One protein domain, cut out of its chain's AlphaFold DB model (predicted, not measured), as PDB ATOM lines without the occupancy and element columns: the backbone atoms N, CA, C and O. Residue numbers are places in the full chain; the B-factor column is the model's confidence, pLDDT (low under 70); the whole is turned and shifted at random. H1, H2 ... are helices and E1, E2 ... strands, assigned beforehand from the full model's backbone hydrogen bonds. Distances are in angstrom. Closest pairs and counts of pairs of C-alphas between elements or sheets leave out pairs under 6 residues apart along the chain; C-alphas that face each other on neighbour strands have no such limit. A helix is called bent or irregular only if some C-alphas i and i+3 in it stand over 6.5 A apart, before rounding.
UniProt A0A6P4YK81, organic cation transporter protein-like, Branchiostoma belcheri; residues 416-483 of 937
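What this domain is: This is residues 416 to 483 of the 937 residues of the protein "organic cation transporter protein-like" of Branchiostoma belcheri (UniProt A0A6P4YK81). A short helix, H1, lies between a two-strand sheet, E3 and E4, on one side and a long unnamed loop, residues 456 to 473, on the other; the loop arcs from H2 back to E4. The small hairpin of E1 and E2 makes one end of the longest axis and the short helix H2 the other, while E5 ends the printed part as a strand away from both sheets. The printed part has 68 residues with two named helices and five named strands in the order H1, E1, E2, E3, H2, E4, E5; both two-strand sheets, E1 - E2 and E3 - E4, are antiparallel. The class is mixed, helices and strands, with under half of the residues, 31 of 68, in named elements. The whole is compact, with a radius of gyration of the C-alphas of 12.2 A and spans of 35 by 25 by 25 A.

Where its parts are: H1, residues 417 to 427, begins at C-alpha 417 at (160.275, 97.003, 136.909) and is 15.4 A long. It is irregular: C-alphas 418 and 421 are 8.0 A apart. E1 is residues 430 to 432, 6.7 A long, E2 is residues 439 to 441, 7.0 A, and E3 is residues 445 to 447, 7.1 A. H2, residues 451 to 455, is 6.0 A long and starts at C-alpha 451 at (176.177, 98.012, 136.780). E4 is residues 474 to 476, 7.1 A, and E5, residues 481 to 483, 6.4 A, ends at C-alpha 483 at (159.886, 108.188, 146.433).

How they stand to each other: The closest C-alphas of H1 and E3 are those of Ser 427 and Tyr 447, 5.2 A apart. E3 and E4 are antiparallel neighbours at 137 degrees, with N 446 and O 475 within hydrogen-bond range at 2.9 A and N 475 and O 446 at 2.8 A. E1 and E2 form a hairpin, antiparallel at 139 degrees, with N 431 and O 440 within hydrogen-bond range at 2.8 A. H1 and H2 are close but not clearly touching; their closest C-alphas, of Val 423 and Leu 454, are 7.3 A apart. H1 and E2 are only just apart, at 8.1 A. E5 pairs with no named strand and is apart from H1, among others. Every O i to N i+4 pair is within hydrogen-bond range in H2, and 5 of 7 are in H1.

The domain as a whole: The C-alphas farthest apart, of Glu 435 and Tyr 452, are 36.1 A from each other. The printed part has no cut. The link from H2 to E4, 18 residues, is long. The mean pLDDT of the printed part is 72.7, and 25 residues are under 70: 416 to 420, 432 to 439 and 460 to 471.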
ATOM      1  N   LEU A 416     164.205  95.423 134.229       53.28
ATOM      2  CA  LEU A 416     162.801  95.865 134.146       53.28
ATOM      3  C   LEU A 416     162.102  95.944 135.533       53.28
ATOM      4  O   LEU A 416     162.582  95.352 136.499       53.28
ATOM      5  N   PRO A 417     160.931  96.619 135.644       50.88
ATOM      6  CA  PRO A 417     160.275  97.003 136.909       50.88
ATOM      7  C   PRO A 417     159.871  95.876 137.874       50.88
ATOM      8  O   PRO A 417     159.505  96.171 139.005       50.88
ATOM      9  N   ASN A 418     159.908  94.610 137.451       45.41
ATOM     10  CA  ASN A 418     159.458  93.477 138.268       45.41
ATOM     11  C   ASN A 418     160.528  92.957 139.250       45.41
ATOM     12  O   ASN A 418     160.219  92.106 140.076       45.41
ATOM     13  N   GLU A 419     161.763  93.471 139.194       54.19
ATOM     14  CA  GLU A 419     162.871  93.077 140.083       54.19
ATOM     15  C   GLU A 419     163.417  94.241 140.930       54.19
ATOM     16  O   GLU A 419     164.571  94.226 141.365       54.19
ATOM     17  N   THR A 420     162.607  95.271 141.188       68.19
ATOM     18  CA  THR A 420     163.034  96.423 141.998       68.19
ATOM     19  C   THR A 420     163.399  96.026 143.423       68.19
ATOM     20  O   THR A 420     164.428  96.460 143.929       68.19
ATOM     21  N   GLU A 421     162.619  95.143 144.046       72.44
ATOM     22  CA  GLU A 421     162.831  94.741 145.439       72.44
ATOM     23  C   GLU A 421     164.149  93.971 145.629       72.44
ATOM     24  O   GLU A 421     164.882  94.228 146.577       72.44
ATOM     25  N   CYS A 422     164.518  93.107 144.676       78.06
ATOM     26  CA  CYS A 422     165.800  92.391 144.670       78.06
ATOM     27  C   CYS A 422     166.995  93.350 144.525       78.06
ATOM     28  O   CYS A 422     167.999  93.235 145.232       78.06
ATOM     29  N   VAL A 423     166.873  94.334 143.631       78.88
ATOM     30  CA  VAL A 423     167.891  95.367 143.414       78.88
ATOM     31  C   VAL A 423     168.046  96.256 144.649       78.88
ATOM     32  O   VAL A 423     169.176  96.549 145.046       78.88
ATOM     33  N   TRP A 424     166.946  96.663 145.284       80.31
ATOM     34  CA  TRP A 424     166.966  97.457 146.515       80.31
ATOM     35  C   TRP A 424     167.580  96.670 147.674       80.31
ATOM     36  O   TRP A 424     168.483  97.181 148.331       80.31
ATOM     37  N   ASN A 425     167.205  95.399 147.826       80.69
ATOM     38  CA  ASN A 425     167.774  94.458 148.792       80.69
ATOM     39  C   ASN A 425     169.292  94.320 148.714       80.69
ATOM     40  O   ASN A 425     169.963  94.217 149.741       80.69
ATOM     41  N   TYR A 426     169.838  94.304 147.501       79.88
ATOM     42  CA  TYR A 426     171.277  94.207 147.295       79.88
ATOM     43  C   TYR A 426     171.993  95.553 147.452       79.88
ATOM     44  O   TYR A 426     173.140  95.595 147.895       79.88
ATOM     45  N   SER A 427     171.345  96.650 147.059       81.69
ATOM     46  CA  SER A 427     171.997  97.954 146.886       81.69
ATOM     47  C   SER A 427     171.837  98.888 148.082       81.69
ATOM     48  O   SER A 427     172.584  99.858 148.188       81.69
ATOM     49  N   ILE A 428     170.871  98.640 148.965       84.31
ATOM     50  CA  ILE A 428     170.517  99.545 150.061       84.31
ATOM     51  C   ILE A 428     170.634  98.790 151.392       84.31
ATOM     52  O   ILE A 428     170.072  97.701 151.525       84.31
ATOM     53  N   PRO A 429     171.365  99.333 152.381       83.56
ATOM     54  CA  PRO A 429     171.432  98.745 153.708       83.56
ATOM     55  C   PRO A 429     170.057  98.691 154.372       83.56
ATOM     56  O   PRO A 429     169.179  99.515 154.107       83.56
ATOM     57  N   TRP A 430     169.895  97.729 155.271       78.62
ATOM     58  CA  TRP A 430     168.717  97.613 156.114       78.62
ATOM     59  C   TRP A 430     169.028  98.167 157.499       78.62
ATOM     60  O   TRP A 430     170.012  97.788 158.131       78.62
ATOM     61  N   GLU A 431     168.158  99.038 157.990       74.19
ATOM     62  CA  GLU A 431     168.202  99.566 159.343       74.19
ATOM     63  C   GLU A 431     167.001  99.038 160.128       74.19
ATOM     64  O   GLU A 431     165.876  98.938 159.623       74.19
ATOM     65  N   ARG A 432     167.230  98.680 161.391       68.81
ATOM     66  CA  ARG A 432     166.142  98.285 162.276       68.81
ATOM     67  C   ARG A 432     165.438  99.545 162.765       68.81
ATOM     68  O   ARG A 432     166.039 100.340 163.480       68.81
ATOM     69  N   SER A 433     164.168  99.711 162.401       58.50
ATOM     70  CA  SER A 433     163.376 100.851 162.849       58.50
ATOM     71  C   SER A 433     163.251 100.851 164.375       58.50
ATOM     72  O   SER A 433     162.876  99.845 164.992       58.50
ATOM     73  N   THR A 434     163.526 102.005 164.981       56.59
ATOM     74  CA  THR A 434     163.325 102.280 166.412       56.59
ATOM     75  C   THR A 434     161.851 102.217 166.827       56.59
ATOM     76  O   THR A 434     161.556 102.120 168.014       56.59
ATOM     77  N   GLU A 435     160.925 102.244 165.864       50.66
ATOM     78  CA  GLU A 435     159.483 102.462 166.063       50.66
ATOM     79  C   GLU A 435     158.642 101.173 166.093       50.66
ATOM     80  O   GLU A 435     157.428 101.235 166.247       50.66
ATOM     81  N   GLY A 436     159.256  99.994 165.983       50.19
ATOM     82  CA  GLY A 436     158.509  98.726 166.000       50.19
ATOM     83  C   GLY A 436     159.346  97.463 165.829       50.19
ATOM     84  O   GLY A 436     158.804  96.371 165.697       50.19
ATOM     85  N   GLY A 437     160.678  97.590 165.794       56.97
ATOM     86  CA  GLY A 437     161.575  96.461 165.559       56.97
ATOM     87  C   GLY A 437     161.496  95.878 164.145       56.97
ATOM     88  O   GLY A 437     162.171  94.876 163.897       56.97
ATOM     89  N   THR A 438     160.718  96.494 163.249       62.03
ATOM     90  CA  THR A 438     160.609  96.174 161.825       62.03
ATOM     91  C   THR A 438     161.842  96.665 161.073       62.03
ATOM     92  O   THR A 438     162.452  97.679 161.418       62.03
ATOM     93  N   TRP A 439     162.246  95.914 160.056       69.81
ATOM     94  CA  TRP A 439     163.363  96.278 159.195       69.81
ATOM     95  C   TRP A 439     162.867  97.214 158.095       69.81
ATOM     96  O   TRP A 439     161.815  96.964 157.508       69.81
ATOM     97  N   ARG A 440     163.610  98.289 157.830       75.62
ATOM     98  CA  ARG A 440     163.371  99.203 156.707       75.62
ATOM     99  C   ARG A 440     164.683  99.505 155.991       75.62
ATOM    100  O   ARG A 440     165.747  99.416 156.600       75.62
ATOM    101  N   TYR A 441     164.618  99.879 154.721       81.06
ATOM    102  CA  TYR A 441     165.796 100.365 154.008       81.06
ATOM    103  C   TYR A 441     166.325 101.653 154.647       81.06
ATOM    104  O   TYR A 441     165.551 102.515 155.073       81.06
ATOM    105  N   THR A 442     167.645 101.806 154.700       82.12
ATOM    106  CA  THR A 442     168.270 103.054 155.132       82.12
ATOM    107  C   THR A 442     167.957 104.158 154.121       82.12
ATOM    108  O   THR A 442     168.186 104.019 152.922       82.12
ATOM    109  N   GLN A 443     167.445 105.288 154.608       83.44
ATOM    110  CA  GLN A 443     166.904 106.351 153.750       83.44
ATOM    111  C   GLN A 443     167.984 107.259 153.131       83.44
ATOM    112  O   GLN A 443     167.759 107.882 152.095       83.44
ATOM    113  N   CYS A 444     169.164 107.333 153.757       86.25
ATOM    114  CA  CYS A 444     170.199 108.326 153.437       86.25
ATOM    115  C   CYS A 444     171.536 107.738 152.969       86.25
ATOM    116  O   CYS A 444     172.465 108.492 152.677       86.25
ATOM    117  N   SER A 445     171.656 106.411 152.894       86.50
ATOM    118  CA  SER A 445     172.887 105.745 152.462       86.50
ATOM    119  C   SER A 445     172.584 104.515 151.616       86.50
ATOM    120  O   SER A 445     171.559 103.865 151.813       86.50
ATOM    121  N   ARG A 446     173.477 104.209 150.672       86.81
ATOM    122  CA  ARG A 446     173.420 103.018 149.814       86.81
ATOM    123  C   ARG A 446     174.783 102.342 149.740       86.81
ATOM    124  O   ARG A 446     175.803 103.000 149.936       86.81
ATOM    125  N   TYR A 447     174.819 101.055 149.423       85.56
ATOM    126  CA  TYR A 447     176.070 100.363 149.124       85.56
ATOM    127  C   TYR A 447     176.662 100.846 147.799       85.56
ATOM    128  O   TYR A 447     175.950 101.256 146.875       85.56
ATOM    129  N   THR A 448     177.985 100.784 147.698       83.88
ATOM    130  CA  THR A 448     178.684 101.010 146.433       83.88
ATOM    131  C   THR A 448     178.525  99.769 145.560       83.88
ATOM    132  O   THR A 448     179.082  98.723 145.875       83.88
ATOM    133  N   VAL A 449     177.726  99.883 144.497       82.75
ATOM    134  CA  VAL A 449     177.405  98.795 143.561       82.75
ATOM    135  C   VAL A 449     177.680  99.233 142.127       82.75
ATOM    136  O   VAL A 449     177.484 100.401 141.783       82.75
ATOM    137  N   THR A 450     178.123  98.305 141.286       83.75
ATOM    138  CA  THR A 450     178.401  98.538 139.862       83.75
ATOM    139  C   THR A 450     177.304  97.960 138.966       83.75
ATOM    140  O   THR A 450     176.626  96.996 139.319       83.75
ATOM    141  N   ALA A 451     177.145  98.519 137.761       80.50
ATOM    142  CA  ALA A 451     176.177  98.012 136.780       80.50
ATOM    143  C   ALA A 451     176.459  96.552 136.366       80.50
ATOM    144  O   ALA A 451     175.528  95.808 136.073       80.50
ATOM    145  N   TYR A 452     177.725  96.122 136.392       79.00
ATOM    146  CA  TYR A 452     178.119  94.739 136.109       79.00
ATOM    147  C   TYR A 452     177.658  93.764 137.203       79.00
ATOM    148  O   TYR A 452     177.088  92.718 136.900       79.00
ATOM    149  N   GLU A 453     177.843  94.123 138.479       78.31
ATOM    150  CA  GLU A 453     177.358  93.327 139.617       78.31
ATOM    151  C   GLU A 453     175.833  93.221 139.611       78.31
ATOM    152  O   GLU A 453     175.283  92.136 139.785       78.31
ATOM    153  N   LEU A 454     175.153  94.339 139.338       77.75
ATOM    154  CA  LEU A 454     173.702  94.381 139.185       77.75
ATOM    155  C   LEU A 454     173.225  93.570 137.977       77.75
ATOM    156  O   LEU A 454     172.186  92.937 138.075       77.75
ATOM    157  N   GLY A 455     173.972  93.534 136.872       74.69
ATOM    158  CA  GLY A 455     173.659  92.703 135.706       74.69
ATOM    159  C   GLY A 455     173.728  91.202 136.010       74.69
ATOM    160  O   GLY A 455     172.840  90.456 135.597       74.69
ATOM    161  N   ASN A 456     174.709  90.777 136.812       77.25
ATOM    162  CA  ASN A 456     174.948  89.374 137.179       77.25
ATOM    163  C   ASN A 456     174.204  88.895 138.447       77.25
ATOM    164  O   ASN A 456     174.367  87.745 138.856       77.25
ATOM    165  N   LEU A 457     173.391  89.741 139.087       76.94
ATOM    166  CA  LEU A 457     172.701  89.423 140.342       76.94
ATOM    167  C   LEU A 457     171.566  88.390 140.152       76.94
ATOM    168  O   LEU A 457     170.554  88.686 139.524       76.94
ATOM    169  N   SER A 458     171.658  87.194 140.730       74.19
ATOM    170  CA  SER A 458     170.556  86.216 140.700       74.19
ATOM    171  C   SER A 458     169.434  86.584 141.687       74.19
ATOM    172  O   SER A 458     169.696  86.681 142.886       74.19
ATOM    173  N   CYS A 459     168.194  86.741 141.210       72.00
ATOM    174  CA  CYS A 459     167.009  87.014 142.038       72.00
ATOM    175  C   CYS A 459     166.140  85.747 142.218       72.00
ATOM    176  O   CYS A 459     166.055  84.951 141.280       72.00
ATOM    177  N   PRO A 460     165.474  85.537 143.376       64.00
ATOM    178  CA  PRO A 460     165.339  86.448 144.521       64.00
ATOM    179  C   PRO A 460     166.574  86.473 145.439       64.00
ATOM    180  O   PRO A 460     167.154  85.437 145.752       64.00
ATOM    181  N   TYR A 461     166.951  87.673 145.889       66.56
ATOM    182  CA  TYR A 461     168.058  87.905 146.822       66.56
ATOM    183  C   TYR A 461     167.514  88.108 148.243       66.56
ATOM    184  O   TYR A 461     166.798  89.079 148.496       66.56
ATOM    185  N   ASP A 462     167.838  87.197 149.162       63.62
ATOM    186  CA  ASP A 462     167.402  87.263 150.563       63.62
ATOM    187  C   ASP A 462     168.357  88.139 151.396       63.62
ATOM    188  O   ASP A 462     169.428  87.708 151.830       63.62
ATOM    189  N   ALA A 463     167.984  89.406 151.593       59.31
ATOM    190  CA  ALA A 463     168.817  90.403 152.270       59.31
ATOM    191  C   ALA A 463     168.871  90.254 153.803       59.31
ATOM    192  O   ALA A 463     169.821  90.726 154.438       59.31
ATOM    193  N   LEU A 464     167.889  89.593 154.431       56.66
ATOM    194  CA  LEU A 464     167.756  89.589 155.896       56.66
ATOM    195  C   LEU A 464     168.797  88.703 156.602       56.66
ATOM    196  O   LEU A 464     169.169  88.990 157.738       56.66
ATOM    197  N   ASN A 465     169.325  87.674 155.930       54.44
ATOM    198  CA  ASN A 465     170.392  86.824 156.478       54.44
ATOM    199  C   ASN A 465     171.809  87.395 156.273       54.44
ATOM    200  O   ASN A 465     172.722  87.038 157.017       54.44
ATOM    201  N   ILE A 466     172.004  88.291 155.297       55.16
ATOM    202  CA  ILE A 466     173.332  88.778 154.872       55.16
ATOM    203  C   ILE A 466     173.678  90.141 155.497       55.16
ATOM    204  O   ILE A 466     174.841  90.406 155.797       55.16
ATOM    205  N   THR A 467     172.677  90.976 155.798       55.19
ATOM    206  CA  THR A 467     172.851  92.327 156.378       55.19
ATOM    207  C   THR A 467     173.580  92.365 157.725       55.19
ATOM    208  O   THR A 467     174.111  93.408 158.091       55.19
ATOM    209  N   ARG A 468     173.679  91.243 158.457       54.19
ATOM    210  CA  ARG A 468     174.451  91.161 159.714       54.19
ATOM    211  C   ARG A 468     175.975  91.169 159.533       54.19
ATOM    212  O   ARG A 468     176.654  91.512 160.492       54.19
ATOM    213  N   ASN A 469     176.494  90.803 158.355       55.34
ATOM    214  CA  ASN A 469     177.934  90.651 158.080       55.34
ATOM    215  C   ASN A 469     178.386  91.341 156.774       55.34
ATOM    216  O   ASN A 469     179.480  91.067 156.275       55.34
ATOM    217  N   ASP A 470     177.559  92.215 156.199       65.38
ATOM    218  CA  ASP A 470     177.906  92.924 154.969       65.38
ATOM    219  C   ASP A 470     178.904  94.055 155.270       65.38
ATOM    220  O   ASP A 470     178.619  94.975 156.034       65.38
ATOM    221  N   THR A 471     180.105  93.957 154.699       67.75
ATOM    222  CA  THR A 471     181.215  94.909 154.901       67.75
ATOM    223  C   THR A 471     181.382  95.864 153.721       67.75
ATOM    224  O   THR A 471     182.359  96.614 153.663       67.75
ATOM    225  N   ARG A 472     180.444  95.851 152.762       78.31
ATOM    226  CA  ARG A 472     180.511  96.725 151.592       78.31
ATOM    227  C   ARG A 472     180.485  98.201 152.011       78.31
ATOM    228  O   ARG A 472     179.666  98.590 152.847       78.31
ATOM    229  N   PRO A 473     181.342  99.047 151.413       78.88
ATOM    230  CA  PRO A 473     181.393 100.461 151.747       78.88
ATOM    231  C   PRO A 473     180.084 101.147 151.351       78.88
ATOM    232  O   PRO A 473     179.602 101.021 150.215       78.88
ATOM    233  N   THR A 474     179.514 101.890 152.294       83.38
ATOM    234  CA  THR A 474     178.333 102.721 152.072       83.38
ATOM    235  C   THR A 474     178.741 104.109 151.581       83.38
ATOM    236  O   THR A 474     179.772 104.656 151.968       83.38
ATOM    237  N   LYS A 475     177.921 104.691 150.709       85.69
ATOM    238  CA  LYS A 475     178.038 106.071 150.231       85.69
ATOM    239  C   LYS A 475     176.694 106.791 150.349       85.69
ATOM    240  O   LYS A 475     175.643 106.154 150.460       85.69
ATOM    241  N   GLY A 476     176.721 108.123 150.327       83.94
ATOM    242  CA  GLY A 476     175.502 108.936 150.271       83.94
ATOM    243  C   GLY A 476     174.732 108.737 148.959       83.94
ATOM    244  O   GLY A 476     175.288 108.245 147.974       83.94
ATOM    245  N   CYS A 477     173.454 109.127 148.934       84.94
ATOM    246  CA  CYS A 477     172.612 109.033 147.736       84.94
ATOM    247  C   CYS A 477     173.076 110.021 146.636       84.94
ATOM    248  O   CYS A 477     172.585 111.140 146.524       84.94
ATOM    249  N   ASP A 478     174.035 109.609 145.812       83.00
ATOM    250  CA  ASP A 478     174.625 110.372 144.702       83.00
ATOM    251  C   ASP A 478     173.750 110.408 143.435       83.00
ATOM    252  O   ASP A 478     173.843 111.350 142.649       83.00
ATOM    253  N   GLY A 479     172.894 109.400 143.246       77.31
ATOM    254  CA  GLY A 479     171.988 109.256 142.099       77.31
ATOM    255  C   GLY A 479     170.591 109.865 142.276       77.31
ATOM    256  O   GLY A 479     169.725 109.620 141.437       77.31
ATOM    257  N   GLY A 480     170.355 110.616 143.357       84.75
ATOM    258  CA  GLY A 480     169.032 111.116 143.747       84.75
ATOM    259  C   GLY A 480     168.251 110.136 144.629       84.75
ATOM    260  O   GLY A 480     168.829 109.228 145.231       84.75
ATOM    261  N   TYR A 481     166.933 110.324 144.703       87.75
ATOM    262  CA  TYR A 481     166.039 109.570 145.583       87.75
ATOM    263  C   TYR A 481     164.902 108.925 144.796       87.75
ATOM    264  O   TYR A 481     164.427 109.459 143.793       87.75
ATOM    265  N   TRP A 482     164.481 107.756 145.261       87.00
ATOM    266  CA  TRP A 482     163.219 107.148 144.876       87.00
ATOM    267  C   TRP A 482     162.196 107.450 145.967       87.00
ATOM    268  O   TRP A 482     162.515 107.355 147.151       87.00
ATOM    269  N   TYR A 483     160.990 107.819 145.556       87.75
ATOM    270  CA  TYR A 483     159.886 108.188 146.433       87.75
ATOM    271  C   TYR A 483     158.697 107.277 146.143       87.75
ATOM    272  O   TYR A 483     158.402 107.023 144.971       87.75
TER     273      TYR A 483